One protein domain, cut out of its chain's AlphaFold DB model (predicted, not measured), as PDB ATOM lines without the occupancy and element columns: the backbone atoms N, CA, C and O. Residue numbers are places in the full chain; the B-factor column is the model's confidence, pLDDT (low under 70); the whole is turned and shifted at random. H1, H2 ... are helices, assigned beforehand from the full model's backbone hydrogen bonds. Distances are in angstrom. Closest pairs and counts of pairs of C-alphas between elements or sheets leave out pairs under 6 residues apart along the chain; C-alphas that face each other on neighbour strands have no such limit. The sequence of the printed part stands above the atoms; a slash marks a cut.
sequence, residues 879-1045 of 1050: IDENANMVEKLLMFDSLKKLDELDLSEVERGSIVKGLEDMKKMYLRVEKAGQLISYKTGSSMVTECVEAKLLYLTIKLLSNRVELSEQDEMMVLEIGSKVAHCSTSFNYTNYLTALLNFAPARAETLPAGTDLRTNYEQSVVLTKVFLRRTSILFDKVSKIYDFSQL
ATOM      1  N   ILE A 879      45.063 -41.804  16.491       81.87
ATOM      2  CA  ILE A 879      43.647 -41.787  16.875       81.87
ATOM      3  C   ILE A 879      42.813 -42.682  15.948       81.87
ATOM      4  O   ILE A 879      41.972 -43.436  16.439       81.87
ATOM      5  N   ASP A 880      43.081 -42.653  14.642       81.11
ATOM      6  CA  ASP A 880      42.413 -43.490  13.639       81.11
ATOM      7  C   ASP A 880      42.782 -44.968  13.802       81.11
ATOM      8  O   ASP A 880      41.902 -45.828  13.796       81.11
ATOM      9  N   GLU A 881      44.061 -45.275  14.041       83.24
ATOM     10  CA  GLU A 881      44.506 -46.639  14.364       83.24
ATOM     11  C   GLU A 881      43.808 -47.174  15.626       83.24
ATOM     12  O   GLU A 881      43.354 -48.322  15.665       83.24
ATOM     13  N   ASN A 882      43.672 -46.331  16.656       86.70
ATOM     14  CA  ASN A 882      42.973 -46.682  17.890       86.70
ATOM     15  C   ASN A 882      41.460 -46.875  17.696       86.70
ATOM     16  O   ASN A 882      40.898 -47.783  18.312       86.70
ATOM     17  N   ALA A 883      40.802 -46.076  16.851       85.24
ATOM     18  CA  ALA A 883      39.396 -46.284  16.497       85.24
ATOM     19  C   ALA A 883      39.208 -47.610  15.741       85.24
ATOM     20  O   ALA A 883      38.415 -48.456  16.156       85.24
ATOM     21  N   ASN A 884      40.042 -47.851  14.729       84.91
ATOM     22  CA  ASN A 884      40.028 -49.050  13.893       84.91
ATOM     23  C   ASN A 884      40.271 -50.344  14.707       84.91
ATOM     24  O   ASN A 884      39.609 -51.360  14.487       84.91
ATOM     25  N   MET A 885      41.161 -50.311  15.713       87.16
ATOM     26  CA  MET A 885      41.342 -51.423  16.666       87.16
ATOM     27  C   MET A 885      40.087 -51.707  17.507       87.16
ATOM     28  O   MET A 885      39.784 -52.873  17.774       87.16
ATOM     29  N   VAL A 886      39.363 -50.668  17.942       87.71
ATOM     30  CA  VAL A 886      38.107 -50.813  18.700       87.71
ATOM     31  C   VAL A 886      37.007 -51.396  17.812       87.71
ATOM     32  O   VAL A 886      36.348 -52.354  18.212       87.71
ATOM     33  N   GLU A 887      36.849 -50.871  16.597       84.87
ATOM     34  CA  GLU A 887      35.861 -51.328  15.611       84.87
ATOM     35  C   GLU A 887      36.086 -52.803  15.242       84.87
ATOM     36  O   GLU A 887      35.171 -53.616  15.379       84.87
ATOM     37  N   LYS A 888      37.326 -53.210  14.931       86.41
ATOM     38  CA  LYS A 888      37.676 -54.620  14.661       86.41
ATOM     39  C   LYS A 888      37.370 -55.565  15.825       86.41
ATOM     40  O   LYS A 888      36.910 -56.682  15.595       86.41
ATOM     41  N   LEU A 889      37.589 -55.143  17.073       88.00
ATOM     42  CA  LEU A 889      37.230 -55.947  18.251       88.00
ATOM     43  C   LEU A 889      35.711 -56.023  18.471       88.00
ATOM     44  O   LEU A 889      35.220 -57.056  18.928       88.00
ATOM     45  N   LEU A 890      34.960 -54.972  18.129       87.19
ATOM     46  CA  LEU A 890      33.493 -54.984  18.157       87.19
ATOM     47  C   LEU A 890      32.908 -55.885  17.056       87.19
ATOM     48  O   LEU A 890      31.956 -56.610  17.331       87.19
ATOM     49  N   MET A 891      33.498 -55.903  15.855       83.53
ATOM     50  CA  MET A 891      33.110 -56.809  14.761       83.53
ATOM     51  C   MET A 891      33.440 -58.276  15.070       83.53
ATOM     52  O   MET A 891      32.614 -59.160  14.849       83.53
ATOM     53  N   PHE A 892      34.624 -58.547  15.626       85.51
ATOM     54  CA  PHE A 892      35.022 -59.885  16.083       85.51
ATOM     55  C   PHE A 892      34.032 -60.468  17.108       85.51
ATOM     56  O   PHE A 892      33.668 -61.645  17.043       85.51
ATOM     57  N   ASP A 893      33.568 -59.629  18.037       85.66
ATOM     58  CA  ASP A 893      32.565 -59.989  19.036       85.66
ATOM     59  C   ASP A 893      31.151 -60.132  18.442       85.66
ATOM     60  O   ASP A 893      30.476 -61.121  18.729       85.66
ATOM     61  N   SER A 894      30.706 -59.203  17.586       81.64
ATOM     62  CA  SER A 894      29.345 -59.226  17.021       81.64
ATOM     63  C   SER A 894      29.115 -60.421  16.093       81.64
ATOM     64  O   SER A 894      28.044 -61.032  16.127       81.64
ATOM     65  N   LEU A 895      30.150 -60.825  15.349       83.18
ATOM     66  CA  LEU A 895      30.203 -62.063  14.565       83.18
ATOM     67  C   LEU A 895      30.423 -63.324  15.425       83.18
ATOM     68  O   LEU A 895      30.530 -64.419  14.879       83.18
ATOM     69  N   LYS A 896      30.505 -63.185  16.758       82.88
ATOM     70  CA  LYS A 896      30.717 -64.256  17.752       82.88
ATOM     71  C   LYS A 896      31.935 -65.142  17.478       82.88
ATOM     72  O   LYS A 896      31.977 -66.291  17.910       82.88
ATOM     73  N   LYS A 897      32.972 -64.606  16.826       81.21
ATOM     74  CA  LYS A 897      34.160 -65.381  16.426       81.21
ATOM     75  C   LYS A 897      34.944 -65.965  17.597       81.21
ATOM     76  O   LYS A 897      35.655 -66.943  17.417       81.21
ATOM     77  N   LEU A 898      34.747 -65.451  18.811       80.39
ATOM     78  CA  LEU A 898      35.283 -66.066  20.023       80.39
ATOM     79  C   LEU A 898      34.727 -67.474  20.300       80.39
ATOM     80  O   LEU A 898      35.419 -68.264  20.937       80.39
ATOM     81  N   ASP A 899      33.519 -67.805  19.828       76.50
ATOM     82  CA  ASP A 899      32.940 -69.141  20.000       76.50
ATOM     83  C   ASP A 899      33.531 -70.180  19.044       76.50
ATOM     84  O   ASP A 899      33.710 -71.324  19.457       76.50
ATOM     85  N   GLU A 900      33.930 -69.763  17.840       79.08
ATOM     86  CA  GLU A 900      34.578 -70.596  16.812       79.08
ATOM     87  C   GLU A 900      36.043 -70.959  17.137       79.08
ATOM     88  O   GLU A 900      36.653 -71.745  16.417       79.08
ATOM     89  N   LEU A 901      36.625 -70.390  18.201       79.02
ATOM     90  CA  LEU A 901      38.041 -70.552  18.543       79.02
ATOM     91  C   LEU A 901      38.273 -71.573  19.667       79.02
ATOM     92  O   LEU A 901      37.775 -71.417  20.793       79.02
ATOM     93  N   ASP A 902      39.123 -72.559  19.370       78.52
ATOM     94  CA  ASP A 902      39.693 -73.506  20.332       78.52
ATOM     95  C   ASP A 902      40.644 -72.777  21.295       78.52
ATOM     96  O   ASP A 902      41.815 -72.526  21.005       78.52
ATOM     97  N   LEU A 903      40.116 -72.412  22.462       81.88
ATOM     98  CA  LEU A 903      40.812 -71.659  23.504       81.88
ATOM     99  C   LEU A 903      40.600 -72.292  24.873       81.88
ATOM    100  O   LEU A 903      39.526 -72.826  25.162       81.88
ATOM    101  N   SER A 904      41.593 -72.162  25.757       83.48
ATOM    102  CA  SER A 904      41.410 -72.562  27.151       83.48
ATOM    103  C   SER A 904      40.328 -71.706  27.823       83.48
ATOM    104  O   SER A 904      40.179 -70.516  27.534       83.48
ATOM    105  N   GLU A 905      39.589 -72.293  28.766       84.25
ATOM    106  CA  GLU A 905      38.519 -71.607  29.508       84.25
ATOM    107  C   GLU A 905      39.020 -70.317  30.195       84.25
ATOM    108  O   GLU A 905      38.313 -69.311  30.250       84.25
ATOM    109  N   VAL A 906      40.281 -70.313  30.646       84.69
ATOM    110  CA  VAL A 906      40.939 -69.166  31.290       84.69
ATOM    111  C   VAL A 906      41.226 -68.036  30.294       84.69
ATOM    112  O   VAL A 906      41.002 -66.864  30.608       84.69
ATOM    113  N   GLU A 907      41.698 -68.359  29.089       84.93
ATOM    114  CA  GLU A 907      41.968 -67.369  28.039       84.93
ATOM    115  C   GLU A 907      40.669 -66.825  27.450       84.93
ATOM    116  O   GLU A 907      40.492 -65.607  27.389       84.93
ATOM    117  N   ARG A 908      39.722 -67.715  27.127       85.76
ATOM    118  CA  ARG A 908      38.364 -67.369  26.689       85.76
ATOM    119  C   ARG A 908      37.688 -66.449  27.710       85.76
ATOM    120  O   ARG A 908      37.248 -65.363  27.344       85.76
ATOM    121  N   GLY A 909      37.720 -66.791  29.002       86.47
ATOM    122  CA  GLY A 909      37.216 -65.936  30.084       86.47
ATOM    123  C   GLY A 909      37.951 -64.592  30.220       86.47
ATOM    124  O   GLY A 909      37.318 -63.567  30.485       86.47
ATOM    125  N   SER A 910      39.270 -64.549  29.984       88.46
ATOM    126  CA  SER A 910      40.027 -63.288  29.947       88.46
ATOM    127  C   SER A 910      39.689 -62.416  28.733       88.46
ATOM    128  O   SER A 910      39.844 -61.197  28.838       88.46
ATOM    129  N   ILE A 911      39.295 -63.004  27.600       88.11
ATOM    130  CA  ILE A 911      38.937 -62.272  26.377       88.11
ATOM    131  C   ILE A 911      37.490 -61.778  26.465       88.11
ATOM    132  O   ILE A 911      37.285 -60.581  26.285       88.11
ATOM    133  N   VAL A 912      36.525 -62.627  26.861       88.89
ATOM    134  CA  VAL A 912      35.122 -62.226  27.124       88.89
ATOM    135  C   VAL A 912      35.084 -61.003  28.037       88.89
ATOM    136  O   VAL A 912      34.547 -59.964  27.664       88.89
ATOM    137  N   LYS A 913      35.751 -61.075  29.196       88.64
ATOM    138  CA  LYS A 913      35.800 -59.963  30.152       88.64
ATOM    139  C   LYS A 913      36.453 -58.700  29.577       88.64
ATOM    140  O   LYS A 913      36.067 -57.590  29.937       88.64
ATOM    141  N   GLY A 914      37.447 -58.855  28.702       89.32
ATOM    142  CA  GLY A 914      38.074 -57.738  27.994       89.32
ATOM    143  C   GLY A 914      37.111 -57.056  27.021       89.32
ATOM    144  O   GLY A 914      37.026 -55.830  27.013       89.32
ATOM    145  N   LEU A 915      36.356 -57.844  26.251       89.48
ATOM    146  CA  LEU A 915      35.344 -57.364  25.307       89.48
ATOM    147  C   LEU A 915      34.156 -56.710  26.034       89.48
ATOM    148  O   LEU A 915      33.683 -55.663  25.598       89.48
ATOM    149  N   GLU A 916      33.722 -57.249  27.177       87.42
ATOM    150  CA  GLU A 916      32.712 -56.631  28.052       87.42
ATOM    151  C   GLU A 916      33.162 -55.263  28.593       87.42
ATOM    152  O   GLU A 916      32.438 -54.272  28.452       87.42
ATOM    153  N   ASP A 917      34.370 -55.182  29.173       87.20
ATOM    154  CA  ASP A 917      34.948 -53.916  29.651       87.20
ATOM    155  C   ASP A 917      35.114 -52.909  28.496       87.20
ATOM    156  O   ASP A 917      34.860 -51.715  28.680       87.20
ATOM    157  N   MET A 918      35.492 -53.375  27.300       89.61
ATOM    158  CA  MET A 918      35.633 -52.549  26.097       89.61
ATOM    159  C   MET A 918      34.284 -52.010  25.604       89.61
ATOM    160  O   MET A 918      34.147 -50.797  25.464       89.61
ATOM    161  N   LYS A 919      33.269 -52.863  25.407       87.54
ATOM    162  CA  LYS A 919      31.894 -52.469  25.029       87.54
ATOM    163  C   LYS A 919      31.312 -51.435  25.987       87.54
ATOM    164  O   LYS A 919      30.769 -50.414  25.569       87.54
ATOM    165  N   LYS A 920      31.453 -51.687  27.294       86.81
ATOM    166  CA  LYS A 920      30.996 -50.772  28.346       86.81
ATOM    167  C   LYS A 920      31.706 -49.420  28.248       86.81
ATOM    168  O   LYS A 920      31.071 -48.389  28.465       86.81
ATOM    169  N   MET A 921      32.999 -49.416  27.922       88.45
ATOM    170  CA  MET A 921      33.784 -48.196  27.730       88.45
ATOM    171  C   MET A 921      33.506 -47.481  26.403       88.45
ATOM    172  O   MET A 921      33.531 -46.256  26.403       88.45
ATOM    173  N   TYR A 922      33.177 -48.181  25.314       87.89
ATOM    174  CA  TYR A 922      32.858 -47.594  24.004       87.89
ATOM    175  C   TYR A 922      31.760 -46.524  24.114       87.89
ATOM    176  O   TYR A 922      32.018 -45.343  23.885       87.89
ATOM    177  N   LEU A 923      30.588 -46.917  24.627       85.49
ATOM    178  CA  LEU A 923      29.432 -46.033  24.858       85.49
ATOM    179  C   LEU A 923      29.710 -44.923  25.893       85.49
ATOM    180  O   LEU A 923      29.010 -43.911  25.944       85.49
ATOM    181  N   ARG A 924      30.716 -45.105  26.759       88.77
ATOM    182  CA  ARG A 924      31.158 -44.090  27.732       88.77
ATOM    183  C   ARG A 924      32.102 -43.070  27.100       88.77
ATOM    184  O   ARG A 924      32.000 -41.894  27.433       88.77
ATOM    185  N   VAL A 925      32.989 -43.509  26.209       89.27
ATOM    186  CA  VAL A 925      33.917 -42.673  25.433       89.27
ATOM    187  C   VAL A 925      33.155 -41.840  24.405       89.27
ATOM    188  O   VAL A 925      33.395 -40.642  24.334       89.27
ATOM    189  N   GLU A 926      32.175 -42.426  23.713       87.88
ATOM    190  CA  GLU A 926      31.208 -41.709  22.868       87.88
ATOM    191  C   GLU A 926      30.544 -40.560  23.643       87.88
ATOM    192  O   GLU A 926      30.751 -39.384  23.333       87.88
ATOM    193  N   LYS A 927      29.809 -40.890  24.717       87.00
ATOM    194  CA  LYS A 927      29.118 -39.901  25.560       87.00
ATOM    195  C   LYS A 927      30.089 -38.843  26.105       87.00
ATOM    196  O   LYS A 927      29.745 -37.667  26.147       87.00
ATOM    197  N   ALA A 928      31.306 -39.227  26.499       88.79
ATOM    198  CA  ALA A 928      32.332 -38.305  26.993       88.79
ATOM    199  C   ALA A 928      32.866 -37.358  25.901       88.79
ATOM    200  O   ALA A 928      33.038 -36.166  26.162       88.79
ATOM    201  N   GLY A 929      33.081 -37.867  24.685       86.10
ATOM    202  CA  GLY A 929      33.451 -37.077  23.512       86.10
ATOM    203  C   GLY A 929      32.367 -36.061  23.160       86.10
ATOM    204  O   GLY A 929      32.674 -34.882  23.010       86.10
ATOM    205  N   GLN A 930      31.091 -36.473  23.157       85.19
ATOM    206  CA  GLN A 930      29.946 -35.575  22.942       85.19
ATOM    207  C   GLN A 930      29.935 -34.395  23.933       85.19
ATOM    208  O   GLN A 930      29.749 -33.252  23.518       85.19
ATOM    209  N   LEU A 931      30.190 -34.630  25.230       86.57
ATOM    210  CA  LEU A 931      30.255 -33.543  26.222       86.57
ATOM    211  C   LEU A 931      31.403 -32.555  25.957       86.57
ATOM    212  O   LEU A 931      31.222 -31.353  26.164       86.57
ATOM    213  N   ILE A 932      32.569 -33.034  25.502       85.50
ATOM    214  CA  ILE A 932      33.696 -32.150  25.169       85.50
ATOM    215  C   ILE A 932      33.431 -31.401  23.863       85.50
ATOM    216  O   ILE A 932      33.570 -30.183  23.861       85.50
ATOM    217  N   SER A 933      32.973 -32.060  22.795       81.43
ATOM    218  CA  SER A 933      32.605 -31.385  21.540       81.43
ATOM    219  C   SER A 933      31.538 -30.310  21.759       81.43
ATOM    220  O   SER A 933      31.664 -29.208  21.225       81.43
ATOM    221  N   TYR A 934      30.546 -30.568  22.625       78.35
ATOM    222  CA  TYR A 934      29.580 -29.548  23.039       78.35
ATOM    223  C   TYR A 934      30.253 -28.352  23.731       78.35
ATOM    224  O   TYR A 934      29.926 -27.206  23.427       78.35
ATOM    225  N   LYS A 935      31.216 -28.586  24.634       81.02
ATOM    226  CA  LYS A 935      31.960 -27.494  25.282       81.02
ATOM    227  C   LYS A 935      32.860 -26.733  24.306       81.02
ATOM    228  O   LYS A 935      32.951 -25.514  24.433       81.02
ATOM    229  N   THR A 936      33.525 -27.407  23.372       74.91
ATOM    230  CA  THR A 936      34.426 -26.769  22.399       74.91
ATOM    231  C   THR A 936      33.646 -25.892  21.422       74.91
ATOM    232  O   THR A 936      34.012 -24.739  21.222       74.91
ATOM    233  N   GLY A 937      32.531 -26.392  20.880       64.15
ATOM    234  CA  GLY A 937      31.691 -25.620  19.961       64.15
ATOM    235  C   GLY A 937      30.843 -24.529  20.625       64.15
ATOM    236  O   GLY A 937      30.417 -23.602  19.941       64.15
ATOM    237  N   SER A 938      30.567 -24.614  21.936       65.84
ATOM    238  CA  SER A 938      29.612 -23.717  22.606       65.84
ATOM    239  C   SER A 938      30.253 -22.643  23.490       65.84
ATOM    240  O   SER A 938      30.791 -22.909  24.574       65.84
ATOM    241  N   SER A 939      30.040 -21.387  23.088       59.12
ATOM    242  CA  SER A 939      30.268 -20.185  23.901       59.12
ATOM    243  C   SER A 939      29.221 -19.973  25.009       59.12
ATOM    244  O   SER A 939      29.401 -19.097  25.852       59.12
ATOM    245  N   MET A 940      28.139 -20.763  25.052       55.24
ATOM    246  CA  MET A 940      27.095 -20.662  26.091       55.24
ATOM    247  C   MET A 940      27.457 -21.395  27.394       55.24
ATOM    248  O   MET A 940      26.743 -21.324  28.397       55.24
ATOM    249  N   VAL A 941      28.557 -22.150  27.397       68.33
ATOM    250  CA  VAL A 941      28.951 -22.980  28.536       68.33
ATOM    251  C   VAL A 941      29.813 -22.175  29.506       68.33
ATOM    252  O   VAL A 941      31.036 -22.141  29.398       68.33
ATOM    253  N   THR A 942      29.150 -21.551  30.482       70.40
ATOM    254  CA  THR A 942      29.795 -20.909  31.646       70.40
ATOM    255  C   THR A 942      30.719 -21.878  32.397       70.40
ATOM    256  O   THR A 942      30.446 -23.079  32.433       70.40
ATOM    257  N   GLU A 943      31.743 -21.374  33.094       77.30
ATOM    258  CA  GLU A 943      32.714 -22.185  33.861       77.30
ATOM    259  C   GLU A 943      32.055 -23.186  34.834       77.30
ATOM    260  O   GLU A 943      32.488 -24.328  34.975       77.30
ATOM    261  N   CYS A 944      30.948 -22.793  35.480       74.52
ATOM    262  CA  CYS A 944      30.192 -23.654  36.397       74.52
ATOM    263  C   CYS A 944      29.469 -24.815  35.682       74.52
ATOM    264  O   CYS A 944      29.130 -25.819  36.314       74.52
ATOM    265  N   VAL A 945      29.200 -24.684  34.382       79.73
ATOM    266  CA  VAL A 945      28.703 -25.772  33.531       79.73
ATOM    267  C   VAL A 945      29.880 -26.549  32.939       79.73
ATOM    268  O   VAL A 945      29.840 -27.772  32.988       79.73
ATOM    269  N   GLU A 946      30.959 -25.891  32.504       83.55
ATOM    270  CA  GLU A 946      32.200 -26.532  32.031       83.55
ATOM    271  C   GLU A 946      32.749 -27.532  33.063       83.55
ATOM    272  O   GLU A 946      32.939 -28.707  32.747       83.55
ATOM    273  N   ALA A 947      32.860 -27.121  34.330       84.28
ATOM    274  CA  ALA A 947      33.267 -27.993  35.433       84.28
ATOM    275  C   ALA A 947      32.320 -29.192  35.651       84.28
ATOM    276  O   ALA A 947      32.772 -30.276  36.017       84.28
ATOM    277  N   LYS A 948      31.009 -29.036  35.406       84.11
ATOM    278  CA  LYS A 948      30.027 -30.134  35.517       84.11
ATOM    279  C   LYS A 948      30.119 -31.102  34.343       84.11
ATOM    280  O   LYS A 948      30.106 -32.305  34.579       84.11
ATOM    281  N   LEU A 949      30.241 -30.597  33.113       86.18
ATOM    282  CA  LEU A 949      30.460 -31.423  31.920       86.18
ATOM    283  C   LEU A 949      31.725 -32.260  32.088       86.18
ATOM    284  O   LEU A 949      31.697 -33.470  31.896       86.18
ATOM    285  N   LEU A 950      32.812 -31.634  32.532       88.97
ATOM    286  CA  LEU A 950      34.096 -32.299  32.696       88.97
ATOM    287  C   LEU A 950      34.092 -33.325  33.844       88.97
ATOM    288  O   LEU A 950      34.653 -34.413  33.711       88.97
ATOM    289  N   TYR A 951      33.380 -33.040  34.938       87.33
ATOM    290  CA  TYR A 951      33.133 -34.010  36.008       87.33
ATOM    291  C   TYR A 951      32.283 -35.206  35.534       87.33
ATOM    292  O   TYR A 951      32.581 -36.350  35.887       87.33
ATOM    293  N   LEU A 952      31.273 -34.979  34.684       87.70
ATOM    294  CA  LEU A 952      30.512 -36.049  34.019       87.70
ATOM    295  C   LEU A 952      31.396 -36.865  33.062       87.70
ATOM    296  O   LEU A 952      31.332 -38.092  33.082       87.70
ATOM    297  N   THR A 953      32.276 -36.216  32.296       89.73
ATOM    298  CA  THR A 953      33.288 -36.872  31.454       89.73
ATOM    299  C   THR A 953      34.211 -37.777  32.276       89.73
ATOM    300  O   THR A 953      34.422 -38.931  31.908       89.73
ATOM    301  N   ILE A 954      34.699 -37.330  33.437       90.29
ATOM    302  CA  ILE A 954      35.520 -38.170  34.330       90.29
ATOM    303  C   ILE A 954      34.713 -39.345  34.910       90.29
ATOM    304  O   ILE A 954      35.226 -40.465  34.964       90.29
ATOM    305  N   LYS A 955      33.441 -39.136  35.294       88.38
ATOM    306  CA  LYS A 955      32.533 -40.227  35.713       88.38
ATOM    307  C   LYS A 955      32.338 -41.270  34.606       88.38
ATOM    308  O   LYS A 955      32.385 -42.466  34.889       88.38
ATOM    309  N   LEU A 956      32.136 -40.826  33.363       89.00
ATOM    310  CA  LEU A 956      31.985 -41.685  32.186       89.00
ATOM    311  C   LEU A 956      33.251 -42.517  31.951       89.00
ATOM    312  O   LEU A 956      33.185 -43.747  31.975       89.00
ATOM    313  N   LEU A 957      34.408 -41.865  31.807       90.52
ATOM    314  CA  LEU A 957      35.690 -42.515  31.505       90.52
ATOM    315  C   LEU A 957      36.208 -43.413  32.646       90.52
ATOM    316  O   LEU A 957      37.001 -44.330  32.423       90.52
ATOM    317  N   SER A 958      35.756 -43.193  33.882       88.19
ATOM    318  CA  SER A 958      36.062 -44.076  35.008       88.19
ATOM    319  C   SER A 958      35.126 -45.289  35.026       88.19
ATOM    320  O   SER A 958      34.045 -45.256  35.607       88.19
ATOM    321  N   ASN A 959      35.566 -46.412  34.443       75.90
ATOM    322  CA  ASN A 959      34.821 -47.689  34.394       75.90
ATOM    323  C   ASN A 959      34.263 -48.158  35.770       75.90
ATOM    324  O   ASN A 959      33.242 -48.845  35.843       75.90
ATOM    325  N   ARG A 960      34.917 -47.769  36.876       75.86
ATOM    326  CA  ARG A 960      34.501 -48.086  38.258       75.86
ATOM    327  C   ARG A 960      33.381 -47.200  38.812       75.86
ATOM    328  O   ARG A 960      32.882 -47.496  39.891       75.86
ATOM    329  N   VAL A 961      33.032 -46.109  38.135       79.64
ATOM    330  CA  VAL A 961      32.016 -45.154  38.585       79.64
ATOM    331  C   VAL A 961      30.725 -45.377  37.807       79.64
ATOM    332  O   VAL A 961      30.725 -45.517  36.581       79.64
ATOM    333  N   GLU A 962      29.618 -45.410  38.537       75.84
ATOM    334  CA  GLU A 962      28.263 -45.426  37.995       75.84
ATOM    335  C   GLU A 962      27.704 -43.997  37.965       75.84
ATOM    336  O   GLU A 962      28.041 -43.155  38.802       75.84
ATOM    337  N   LEU A 963      26.878 -43.710  36.962       77.67
ATOM    338  CA  LEU A 963      26.199 -42.425  36.810       77.67
ATOM    339  C   LEU A 963      24.878 -42.481  37.580       77.67
ATOM    340  O   LEU A 963      24.196 -43.504  37.566       77.67
ATOM    341  N   SER A 964      24.494 -41.390  38.242       80.63
ATOM    342  CA  SER A 964      23.150 -41.308  38.818       80.63
ATOM    343  C   SER A 964      22.093 -41.108  37.725       80.63
ATOM    344  O   SER A 964      22.384 -40.578  36.655       80.63
ATOM    345  N   GLU A 965      20.836 -41.436  38.040       79.90
ATOM    346  CA  GLU A 965      19.647 -41.177  37.200       79.90
ATOM    347  C   GLU A 965      19.584 -39.709  36.704       79.90
ATOM    348  O   GLU A 965      19.079 -39.434  35.620       79.90
ATOM    349  N   GLN A 966      20.140 -38.759  37.468       77.73
ATOM    350  CA  GLN A 966      20.228 -37.339  37.095       77.73
ATOM    351  C   GLN A 966      21.443 -37.017  36.213       77.73
ATOM    352  O   GLN A 966      21.312 -36.228  35.278       77.73
ATOM    353  N   ASP A 967      22.603 -37.624  36.494       83.65
ATOM    354  CA  ASP A 967      23.795 -37.489  35.651       83.65
ATOM    355  C   ASP A 967      23.504 -38.023  34.242       83.65
ATOM    356  O   ASP A 967      23.747 -37.331  33.259       83.65
ATOM    357  N   GLU A 968      22.935 -39.230  34.131       82.47
ATOM    358  CA  GLU A 968      22.649 -39.850  32.832       82.47
ATOM    359  C   GLU A 968      21.597 -39.069  32.036       82.47
ATOM    360  O   GLU A 968      21.791 -38.854  30.843       82.47
ATOM    361  N   MET A 969      20.543 -38.549  32.677       77.24
ATOM    362  CA  MET A 969      19.589 -37.660  32.002       77.24
ATOM    363  C   MET A 969      20.259 -36.396  31.438       77.24
ATOM    364  O   MET A 969      19.928 -35.990  30.326       77.24
ATOM    365  N   MET A 970      21.221 -35.796  32.152       78.98
ATOM    366  CA  MET A 970      21.973 -34.636  31.651       78.98
ATOM    367  C   MET A 970      22.920 -35.016  30.505       78.98
ATOM    368  O   MET A 970      22.988 -34.303  29.506       78.98
ATOM    369  N   VAL A 971      23.611 -36.156  30.616       82.71
ATOM    370  CA  VAL A 971      24.471 -36.686  29.546       82.71
ATOM    371  C   VAL A 971      23.654 -36.981  28.289       82.71
ATOM    372  O   VAL A 971      24.092 -36.638  27.198       82.71
ATOM    373  N   LEU A 972      22.446 -37.535  28.420       80.48
ATOM    374  CA  LEU A 972      21.548 -37.778  27.288       80.48
ATOM    375  C   LEU A 972      20.987 -36.476  26.694       80.48
ATOM    376  O   LEU A 972      20.930 -36.360  25.475       80.48
ATOM    377  N   GLU A 973      20.621 -35.471  27.498       75.08
ATOM    378  CA  GLU A 973      20.098 -34.184  26.990       75.08
ATOM    379  C   GLU A 973      21.162 -33.341  26.259       75.08
ATOM    380  O   GLU A 973      20.827 -32.457  25.472       75.08
ATOM    381  N   ILE A 974      22.449 -33.572  26.529       72.59
ATOM    382  CA  ILE A 974      23.561 -32.855  25.884       72.59
ATOM    383  C   ILE A 974      24.156 -33.689  24.744       72.59
ATOM    384  O   ILE A 974      24.352 -33.167  23.649       72.59
ATOM    385  N   GLY A 975      24.344 -34.992  24.960       67.87
ATOM    386  CA  GLY A 975      24.787 -35.937  23.937       67.87
ATOM    387  C   GLY A 975      23.828 -36.023  22.755       67.87
ATOM    388  O   GLY A 975      24.267 -35.946  21.612       67.87
ATOM    389  N   SER A 976      22.511 -36.050  23.006       68.80
ATOM    390  CA  SER A 976      21.513 -36.013  21.926       68.80
ATOM    391  C   SER A 976      21.634 -34.760  21.061       68.80
ATOM    392  O   SER A 976      21.565 -34.891  19.845       68.80
ATOM    393  N   LYS A 977      21.888 -33.573  21.634       65.70
ATOM    394  CA  LYS A 977      22.095 -32.344  20.846       65.70
ATOM    395  C   LYS A 977      23.263 -32.512  19.878       65.70
ATOM    396  O   LYS A 977      23.072 -32.295  18.691       65.70
ATOM    397  N   VAL A 978      24.424 -32.969  20.353       62.90
ATOM    398  CA  VAL A 978      25.604 -33.195  19.492       62.90
ATOM    399  C   VAL A 978      25.349 -34.287  18.449       62.90
ATOM    400  O   VAL A 978      25.672 -34.086  17.284       62.90
ATOM    401  N   ALA A 979      24.708 -35.395  18.828       60.50
ATOM    402  CA  ALA A 979      24.385 -36.487  17.908       60.50
ATOM    403  C   ALA A 979      23.366 -36.092  16.818       60.50
ATOM    404  O   ALA A 979      23.419 -36.625  15.716       60.50
ATOM    405  N   HIS A 980      22.465 -35.136  17.086       58.59
ATOM    406  CA  HIS A 980      21.574 -34.577  16.058       58.59
ATOM    407  C   HIS A 980      22.290 -33.555  15.151       58.59
ATOM    408  O   HIS A 980      21.830 -33.324  14.039       58.59
ATOM    409  N   CYS A 981      23.411 -32.955  15.582       48.91
ATOM    410  CA  CYS A 981      24.149 -31.970  14.776       48.91
ATOM    411  C   CYS A 981      24.900 -32.589  13.585       48.91
ATOM    412  O   CYS A 981      25.240 -31.864  12.653       48.91
ATOM    413  N   SER A 982      25.220 -33.889  13.614       48.16
ATOM    414  CA  SER A 982      25.892 -34.560  12.496       48.16
ATOM    415  C   SER A 982      25.740 -36.082  12.549       48.16
ATOM    416  O   SER A 982      26.182 -36.731  13.496       48.16
ATOM    417  N   THR A 983      25.174 -36.666  11.491       52.07
ATOM    418  CA  THR A 983      25.068 -38.125  11.313       52.07
ATOM    419  C   THR A 983      26.381 -38.787  10.880       52.07
ATOM    420  O   THR A 983      26.459 -40.011  10.880       52.07
ATOM    421  N   SER A 984      27.422 -38.014  10.544       54.68
ATOM    422  CA  SER A 984      28.764 -38.513  10.196       54.68
ATOM    423  C   SER A 984      29.753 -38.489  11.373       54.68
ATOM    424  O   SER A 984      30.967 -38.602  11.186       54.68
ATOM    425  N   PHE A 985      29.258 -38.358  12.610       65.08
ATOM    426  CA  PHE A 985      30.089 -38.335  13.813       65.08
ATOM    427  C   PHE A 985      30.573 -39.752  14.205       65.08
ATOM    428  O   PHE A 985      29.982 -40.421  15.052       65.08
ATOM    429  N   ASN A 986      31.666 -40.202  13.579       74.87
ATOM    430  CA  ASN A 986      32.311 -41.498  13.841       74.87
ATOM    431  C   ASN A 986      33.082 -41.573  15.184       74.87
ATOM    432  O   ASN A 986      33.212 -40.586  15.914       74.87
ATOM    433  N   TYR A 987      33.643 -42.750  15.500       83.04
ATOM    434  CA  TYR A 987      34.363 -42.965  16.759       83.04
ATOM    435  C   TYR A 987      35.708 -42.222  16.846       83.04
ATOM    436  O   TYR A 987      36.035 -41.710  17.923       83.04
ATOM    437  N   THR A 988      36.434 -42.051  15.727       83.42
ATOM    438  CA  THR A 988      37.612 -41.161  15.650       83.42
ATOM    439  C   THR A 988      37.282 -39.781  16.209       83.42
ATOM    440  O   THR A 988      37.993 -39.296  17.087       83.42
ATOM    441  N   ASN A 989      36.179 -39.158  15.779       80.81
ATOM    442  CA  ASN A 989      35.812 -37.811  16.222       80.81
ATOM    443  C   ASN A 989      35.601 -37.717  17.752       80.81
ATOM    444  O   ASN A 989      35.933 -36.692  18.354       80.81
ATOM    445  N   TYR A 990      35.108 -38.777  18.416       85.70
ATOM    446  CA  TYR A 990      34.970 -38.796  19.884       85.70
ATOM    447  C   TYR A 990      36.332 -38.899  20.581       85.70
ATOM    448  O   TYR A 990      36.569 -38.206  21.576       85.70
ATOM    449  N   LEU A 991      37.243 -39.720  20.048       87.46
ATOM    450  CA  LEU A 991      38.618 -39.808  20.544       87.46
ATOM    451  C   LEU A 991      39.388 -38.499  20.304       87.46
ATOM    452  O   LEU A 991      40.048 -38.018  21.218       87.46
ATOM    453  N   THR A 992      39.235 -37.865  19.141       84.48
ATOM    454  CA  THR A 992      39.767 -36.531  18.817       84.48
ATOM    455  C   THR A 992      39.314 -35.476  19.823       84.48
ATOM    456  O   THR A 992      40.140 -34.710  20.324       84.48
ATOM    457  N   ALA A 993      38.034 -35.451  20.205       82.68
ATOM    458  CA  ALA A 993      37.560 -34.529  21.237       82.68
ATOM    459  C   ALA A 993      38.259 -34.768  22.592       82.68
ATOM    460  O   ALA A 993      38.664 -33.823  23.273       82.68
ATOM    461  N   LEU A 994      38.469 -36.034  22.961       88.28
ATOM    462  CA  LEU A 994      39.116 -36.439  24.213       88.28
ATOM    463  C   LEU A 994      40.648 -36.318  24.221       88.28
ATOM    464  O   LEU A 994      41.235 -36.244  25.301       88.28
ATOM    465  N   LEU A 995      41.298 -36.314  23.055       88.61
ATOM    466  CA  LEU A 995      42.759 -36.353  22.922       88.61
ATOM    467  C   LEU A 995      43.373 -35.073  22.348       88.61
ATOM    468  O   LEU A 995      44.525 -34.803  22.672       88.61
ATOM    469  N   ASN A 996      42.623 -34.275  21.580       85.59
ATOM    470  CA  ASN A 996      43.108 -33.041  20.948       85.59
ATOM    471  C   ASN A 996      42.437 -31.790  21.544       85.59
ATOM    472  O   ASN A 996      43.135 -30.858  21.948       85.59
ATOM    473  N   PHE A 997      41.104 -31.767  21.688       80.52
ATOM    474  CA  PHE A 997      40.421 -30.597  22.273       80.52
ATOM    475  C   PHE A 997      40.687 -30.460  23.780       80.52
ATOM    476  O   PHE A 997      40.862 -29.348  24.279       80.52
ATOM    477  N   ALA A 998      40.752 -31.579  24.512       82.49
ATOM    478  CA  ALA A 998      41.002 -31.565  25.953       82.49
ATOM    479  C   ALA A 998      42.393 -30.998  26.338       82.49
ATOM    480  O   ALA A 998      42.424 -30.130  27.214       82.49
ATOM    481  N   PRO A 999      43.527 -31.380  25.702       84.99
ATOM    482  CA  PRO A 999      44.810 -30.711  25.938       84.99
ATOM    483  C   PRO A 999      44.825 -29.246  25.507       84.99
ATOM    484  O   PRO A 999      45.251 -28.409  26.296       84.99
ATOM    485  N   ALA A1000      44.299 -28.915  24.319       82.47
ATOM    486  CA  ALA A1000      44.257 -27.530  23.844       82.47
ATOM    487  C   ALA A1000      43.532 -26.617  24.849       82.47
ATOM    488  O   ALA A1000      44.037 -25.557  25.222       82.47
ATOM    489  N   ARG A1001      42.396 -27.072  25.398       82.02
ATOM    490  CA  ARG A1001      41.696 -26.352  26.469       82.02
ATOM    491  C   ARG A1001      42.507 -26.310  27.769       82.02
ATOM    492  O   ARG A1001      42.592 -25.244  28.376       82.02
ATOM    493  N   ALA A1002      43.134 -27.413  28.182       84.41
ATOM    494  CA  ALA A1002      43.984 -27.459  29.378       84.41
ATOM    495  C   ALA A1002      45.174 -26.483  29.315       84.41
ATOM    496  O   ALA A1002      45.554 -25.919  30.343       84.41
ATOM    497  N   GLU A1003      45.739 -26.248  28.130       84.39
ATOM    498  CA  GLU A1003      46.840 -25.303  27.914       84.39
ATOM    499  C   GLU A1003      46.405 -23.841  28.089       84.39
ATOM    500  O   GLU A1003      47.139 -23.081  28.720       84.39
ATOM    501  N   THR A1004      45.188 -23.472  27.659       81.42
ATOM    502  CA  THR A1004      44.614 -22.129  27.917       81.42
ATOM    503  C   THR A1004      44.320 -21.850  29.397       81.42
ATOM    504  O   THR A1004      44.153 -20.695  29.789       81.42
ATOM    505  N   LEU A1005      44.239 -22.889  30.239       83.62
ATOM    506  CA  LEU A1005      43.839 -22.764  31.642       83.62
ATOM    507  C   LEU A1005      45.048 -22.585  32.586       83.62
ATOM    508  O   LEU A1005      46.075 -23.257  32.416       83.62
ATOM    509  N   PRO A1006      44.937 -21.750  33.643       80.84
ATOM    510  CA  PRO A1006      46.015 -21.562  34.610       80.84
ATOM    511  C   PRO A1006      46.444 -22.870  35.289       80.84
ATOM    512  O   PRO A1006      45.616 -23.685  35.715       80.84
ATOM    513  N   ALA A1007      47.759 -23.060  35.412       79.66
ATOM    514  CA  ALA A1007      48.352 -24.238  36.037       79.66
ATOM    515  C   ALA A1007      47.909 -24.388  37.504       79.66
ATOM    516  O   ALA A1007      47.978 -23.438  38.281       79.66
ATOM    517  N   GLY A1008      47.481 -25.595  37.887       76.08
ATOM    518  CA  GLY A1008      46.992 -25.887  39.240       76.08
ATOM    519  C   GLY A1008      45.525 -25.524  39.500       76.08
ATOM    520  O   GLY A1008      45.099 -25.573  40.649       76.08
ATOM    521  N   THR A1009      44.744 -25.177  38.471       84.07
ATOM    522  CA  THR A1009      43.278 -25.109  38.586       84.07
ATOM    523  C   THR A1009      42.655 -26.503  38.491       84.07
ATOM    524  O   THR A1009      43.026 -27.289  37.617       84.07
ATOM    525  N   ASP A1010      41.651 -26.786  39.329       84.43
ATOM    526  CA  ASP A1010      40.909 -28.057  39.305       84.43
ATOM    527  C   ASP A1010      40.379 -28.378  37.901       84.43
ATOM    528  O   ASP A1010      40.411 -29.524  37.459       84.43
ATOM    529  N   LEU A1011      39.915 -27.361  37.166       84.94
ATOM    530  CA  LEU A1011      39.395 -27.514  35.809       84.94
ATOM    531  C   LEU A1011      40.463 -28.049  34.842       84.94
ATOM    532  O   LEU A1011      40.200 -28.991  34.096       84.94
ATOM    533  N   ARG A1012      41.687 -27.516  34.908       86.13
ATOM    534  CA  ARG A1012      42.819 -28.005  34.115       86.13
ATOM    535  C   ARG A1012      43.216 -29.425  34.510       86.13
ATOM    536  O   ARG A1012      43.371 -30.270  33.634       86.13
ATOM    537  N   THR A1013      43.334 -29.709  35.808       87.05
ATOM    538  CA  THR A1013      43.664 -31.059  36.300       87.05
ATOM    539  C   THR A1013      42.609 -32.085  35.882       87.05
ATOM    540  O   THR A1013      42.960 -33.197  35.497       87.05
ATOM    541  N   ASN A1014      41.332 -31.702  35.858       89.14
ATOM    542  CA  ASN A1014      40.245 -32.538  35.353       89.14
ATOM    543  C   ASN A1014      40.346 -32.788  33.827       89.14
ATOM    544  O   ASN A1014      40.096 -33.907  33.373       89.14
ATOM    545  N   TYR A1015      40.777 -31.804  33.025       90.18
ATOM    546  CA  TYR A1015      41.044 -32.010  31.592       90.18
ATOM    547  C   TYR A1015      42.232 -32.957  31.381       90.18
ATOM    548  O   TYR A1015      42.089 -33.961  30.679       90.18
ATOM    549  N   GLU A1016      43.358 -32.713  32.060       88.94
ATOM    550  CA  GLU A1016      44.535 -33.594  32.051       88.94
ATOM    551  C   GLU A1016      44.162 -35.030  32.496       88.94
ATOM    552  O   GLU A1016      44.596 -36.011  31.886       88.94
ATOM    553  N   GLN A1017      43.271 -35.179  33.485       89.62
ATOM    554  CA  GLN A1017      42.740 -36.473  33.928       89.62
ATOM    555  C   GLN A1017      41.872 -37.165  32.865       89.62
ATOM    556  O   GLN A1017      41.995 -38.379  32.695       89.62
ATOM    557  N   SER A1018      41.016 -36.439  32.134       91.17
ATOM    558  CA  SER A1018      40.187 -37.032  31.069       91.17
ATOM    559  C   SER A1018      41.035 -37.598  29.917       91.17
ATOM    560  O   SER A1018      40.789 -38.717  29.455       91.17
ATOM    561  N   VAL A1019      42.120 -36.906  29.552       91.47
ATOM    562  CA  VAL A1019      43.120 -37.378  28.577       91.47
ATOM    563  C   VAL A1019      43.827 -38.636  29.095       91.47
ATOM    564  O   VAL A1019      43.920 -39.636  28.380       91.47
ATOM    565  N   VAL A1020      44.282 -38.636  30.355       90.92
ATOM    566  CA  VAL A1020      44.953 -39.799  30.970       90.92
ATOM    567  C   VAL A1020      44.028 -41.016  31.055       90.92
ATOM    568  O   VAL A1020      44.464 -42.123  30.739       90.92
ATOM    569  N   LEU A1021      42.757 -40.843  31.432       91.47
ATOM    570  CA  LEU A1021      41.784 -41.942  31.469       91.47
ATOM    571  C   LEU A1021      41.534 -42.520  30.069       91.47
ATOM    572  O   LEU A1021      41.527 -43.743  29.917       91.47
ATOM    573  N   THR A1022      41.418 -41.665  29.048       91.01
ATOM    574  CA  THR A1022      41.260 -42.087  27.646       91.01
ATOM    575  C   THR A1022      42.482 -42.871  27.161       91.01
ATOM    576  O   THR A1022      42.332 -43.993  26.678       91.01
ATOM    577  N   LYS A1023      43.707 -42.374  27.391       90.76
ATOM    578  CA  LYS A1023      44.943 -43.099  27.028       90.76
ATOM    579  C   LYS A1023      45.121 -44.414  27.806       90.76
ATOM    580  O   LYS A1023      45.649 -45.383  27.265       90.76
ATOM    581  N   VAL A1024      44.642 -44.501  29.052       90.01
ATOM    582  CA  VAL A1024      44.612 -45.761  29.825       90.01
ATOM    583  C   VAL A1024      43.578 -46.752  29.278       90.01
ATOM    584  O   VAL A1024      43.828 -47.957  29.337       90.01
ATOM    585  N   PHE A1025      42.445 -46.285  28.746       90.39
ATOM    586  CA  PHE A1025      41.478 -47.134  28.045       90.39
ATOM    587  C   PHE A1025      42.055 -47.662  26.726       90.39
ATOM    588  O   PHE A1025      42.140 -48.878  26.567       90.39
ATOM    589  N   LEU A1026      42.546 -46.783  25.849       90.99
ATOM    590  CA  LEU A1026      43.122 -47.168  24.556       90.99
ATOM    591  C   LEU A1026      44.268 -48.178  24.708       90.99
ATOM    592  O   LEU A1026      44.268 -49.222  24.062       90.99
ATOM    593  N   ARG A1027      45.168 -47.969  25.679       89.79
ATOM    594  CA  ARG A1027      46.231 -48.939  25.989       89.79
ATOM    595  C   ARG A1027      45.706 -50.309  26.447       89.79
ATOM    596  O   ARG A1027      46.375 -51.312  26.221       89.79
ATOM    597  N   ARG A1028      44.541 -50.391  27.101       88.63
ATOM    598  CA  ARG A1028      43.915 -51.688  27.437       88.63
ATOM    599  C   ARG A1028      43.304 -52.348  26.209       88.63
ATOM    600  O   ARG A1028      43.413 -53.564  26.096       88.63
ATOM    601  N   THR A1029      42.710 -51.563  25.312       89.73
ATOM    602  CA  THR A1029      42.186 -52.053  24.035       89.73
ATOM    603  C   THR A1029      43.310 -52.587  23.154       89.73
ATOM    604  O   THR A1029      43.203 -53.719  22.706       89.73
ATOM    605  N   SER A1030      44.426 -51.866  22.998       90.26
ATOM    606  CA  SER A1030      45.615 -52.374  22.290       90.26
ATOM    607  C   SER A1030      46.120 -53.687  22.911       90.26
ATOM    608  O   SER A1030      46.316 -54.656  22.194       90.26
ATOM    609  N   ILE A1031      46.209 -53.798  24.245       90.38
ATOM    610  CA  ILE A1031      46.603 -55.056  24.916       90.38
ATOM    611  C   ILE A1031      45.579 -56.196  24.706       90.38
ATOM    612  O   ILE A1031      45.946 -57.370  24.795       90.38
ATOM    613  N   LEU A1032      44.303 -55.891  24.451       89.70
ATOM    614  CA  LEU A1032      43.283 -56.880  24.081       89.70
ATOM    615  C   LEU A1032      43.395 -57.267  22.600       89.70
ATOM    616  O   LEU A1032      43.366 -58.455  22.285       89.70
ATOM    617  N   PHE A1033      43.603 -56.290  21.716       90.07
ATOM    618  CA  PHE A1033      43.871 -56.482  20.292       90.07
ATOM    619  C   PHE A1033      45.106 -57.370  20.097       90.07
ATOM    620  O   PHE A1033      45.001 -58.413  19.465       90.07
ATOM    621  N   ASP A1034      46.216 -57.062  20.777       89.88
ATOM    622  CA  ASP A1034      47.468 -57.835  20.824       89.88
ATOM    623  C   ASP A1034      47.324 -59.251  21.406       89.88
ATOM    624  O   ASP A1034      48.262 -60.050  21.329       89.88
ATOM    625  N   LYS A1035      46.209 -59.568  22.071       87.55
ATOM    626  CA  LYS A1035      45.891 -60.933  22.513       87.55
ATOM    627  C   LYS A1035      45.072 -61.664  21.460       87.55
ATOM    628  O   LYS A1035      45.430 -62.780  21.107       87.55
ATOM    629  N   VAL A1036      44.011 -61.034  20.957       87.00
ATOM    630  CA  VAL A1036      43.127 -61.632  19.947       87.00
ATOM    631  C   VAL A1036      43.868 -61.832  18.620       87.00
ATOM    632  O   VAL A1036      43.753 -62.903  18.042       87.00
ATOM    633  N   SER A1037      44.732 -60.900  18.202       86.38
ATOM    634  CA  SER A1037      45.520 -60.977  16.955       86.38
ATOM    635  C   SER A1037      46.537 -62.125  16.903       86.38
ATOM    636  O   SER A1037      47.035 -62.464  15.833       86.38
ATOM    637  N   LYS A1038      46.852 -62.744  18.049       86.26
ATOM    638  CA  LYS A1038      47.703 -63.947  18.139       86.26
ATOM    639  C   LYS A1038      46.931 -65.253  17.937       86.26
ATOM    640  O   LYS A1038      47.549 -66.309  17.862       86.26
ATOM    641  N   ILE A1039      45.602 -65.173  17.913       84.73
ATOM    642  CA  ILE A1039      44.666 -66.302  17.878       84.73
ATOM    643  C   ILE A1039      43.811 -66.229  16.602       84.73
ATOM    644  O   ILE A1039      43.546 -67.246  15.970       84.73
ATOM    645  N   TYR A1040      43.392 -65.021  16.227       83.16
ATOM    646  CA  TYR A1040      42.497 -64.726  15.119       83.16
ATOM    647  C   TYR A1040      43.106 -63.653  14.216       83.16
ATOM    648  O   TYR A1040      43.517 -62.591  14.690       83.16
ATOM    649  N   ASP A1041      43.133 -63.911  12.911       82.90
ATOM    650  CA  ASP A1041      43.578 -62.924  11.935       82.90
ATOM    651  C   ASP A1041      42.433 -61.964  11.581       82.90
ATOM    652  O   ASP A1041      41.495 -62.309  10.863       82.90
ATOM    653  N   PHE A1042      42.549 -60.724  12.058       82.45
ATOM    654  CA  PHE A1042      41.615 -59.639  11.759       82.45
ATOM    655  C   PHE A1042      41.519 -59.282  10.262       82.45
ATOM    656  O   PHE A1042      40.603 -58.547   9.894       82.45
ATOM    657  N   SER A1043      42.406 -59.791   9.392       76.36
ATOM    658  CA  SER A1043      42.259 -59.671   7.931       76.36
ATOM    659  C   SER A1043      41.023 -60.404   7.386       76.36
ATOM    660  O   SER A1043      40.523 -60.046   6.322       76.36
ATOM    661  N   GLN A1044      40.502 -61.390   8.131       73.69
ATOM    662  CA  GLN A1044      39.348 -62.212   7.754       73.69
ATOM    663  C   GLN A1044      37.989 -61.557   8.068       73.69
ATOM    664  O   GLN A1044      36.945 -62.145   7.784       73.69
ATOM    665  N   LEU A1045      37.978 -60.359   8.665       73.32
ATOM    666  CA  LEU A1045      36.753 -59.584   8.855       73.32
ATOM    667  C   LEU A1045      36.347 -58.889   7.541       73.32
ATOM    668  O   LEU A1045      37.212 -58.316   6.874       73.32
TER     669      LEU A1045
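Overview. This is residues 879 to 1045 of the 1050 residues of an uncharacterized protein of Caenorhabditis elegans (UniProt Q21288). The long helix H2 is the backbone of an elongated helical body: H6 runs back beside it and H3 folds back along its later part, and these three make a bundle, helices lying roughly side by side. H1 and H5 pack obliquely on one side of the H2 and H6 pair, with H3 on the other side, while H4 crosses H2 on the side away from H6. The printed part has 167 residues with six named helices, in chain order H1 to H6, and no named strand, and its class is all helix. It is compact, with a radius of gyration of the C-alphas of 17.2 A, and spans 55 by 34 by 30 A.

Along the chain. Find C-alpha 905 at (38.519, -71.607, 29.508); from there H2, residues 905 to 937, runs 47.5 A to C-alpha 937 at (31.691, -25.620, 19.961). H6, residues 1010 to 1036, is 38.8 A long and ends at C-alpha 1036, at (43.127, -61.632, 19.947). Look next for H3 at residues 943 to 957, 20.7 A, and H5 at residues 987 to 1004, 25.8 A. H1, residues 879 to 894, covers 22.6 A, and H4, residues 965 to 981, covers 24.7 A.

Arrangement. Start at the hub, H2, which touches the five other helices. H2 and H3 form a helical hairpin at a shallow tilt of 14 degrees, opposite ways; H2 takes part with residues 921 to 935 alone, and the closest C-alphas, of Ala 928 and Thr 953, are 4.8 A apart. H6 touches H2 at residues 911 to 925 of H2 alone, closest at the C-alphas of Gly 914 and Leu 1032, 6.6 A, with a shallow tilt of 34 degrees, only just short of steep. H6 touches H3 too, at 21 degrees, the same way, with the C-alphas of Ile 954 and Ser 1018 closest at 5.8 A. H5 touches H2 at a steep tilt of 55 degrees, where the C-alphas of Gly 929 and Tyr 990 come to 4.3 A, and forms a helical hairpin with H6, closest at Ala 1002 and Arg 1012, whose C-alphas are 4.9 A apart. H1 touches H5 with residues 879 to 883 alone, the closest C-alphas being those of Ala 883 and Thr 988, 5.5 A. H4 touches H2 at a steep tilt of 68 degrees, only just short of about perpendicular, with the C-alphas of Gln 930 and Gly 975 closest at 5.3 A; H4 and H6 are apart. In H1 every O i to N i+4 pair is within hydrogen-bond range; the figures are 27 of 29 in H2, 10 of 11 in H3, 12 of 13 in H4, 11 of 14 in H5 and 22 of 23 in H6.

Size, cuts and confidence. The two C-alphas farthest apart, of Asp 902 and Thr 942, are 54.7 A from each other. The printed part has no cut, and none of its links between helices is long. The mean pLDDT of the printed part is 82.2; look for values under 70 at residues 937 to 941 and 975 to 985.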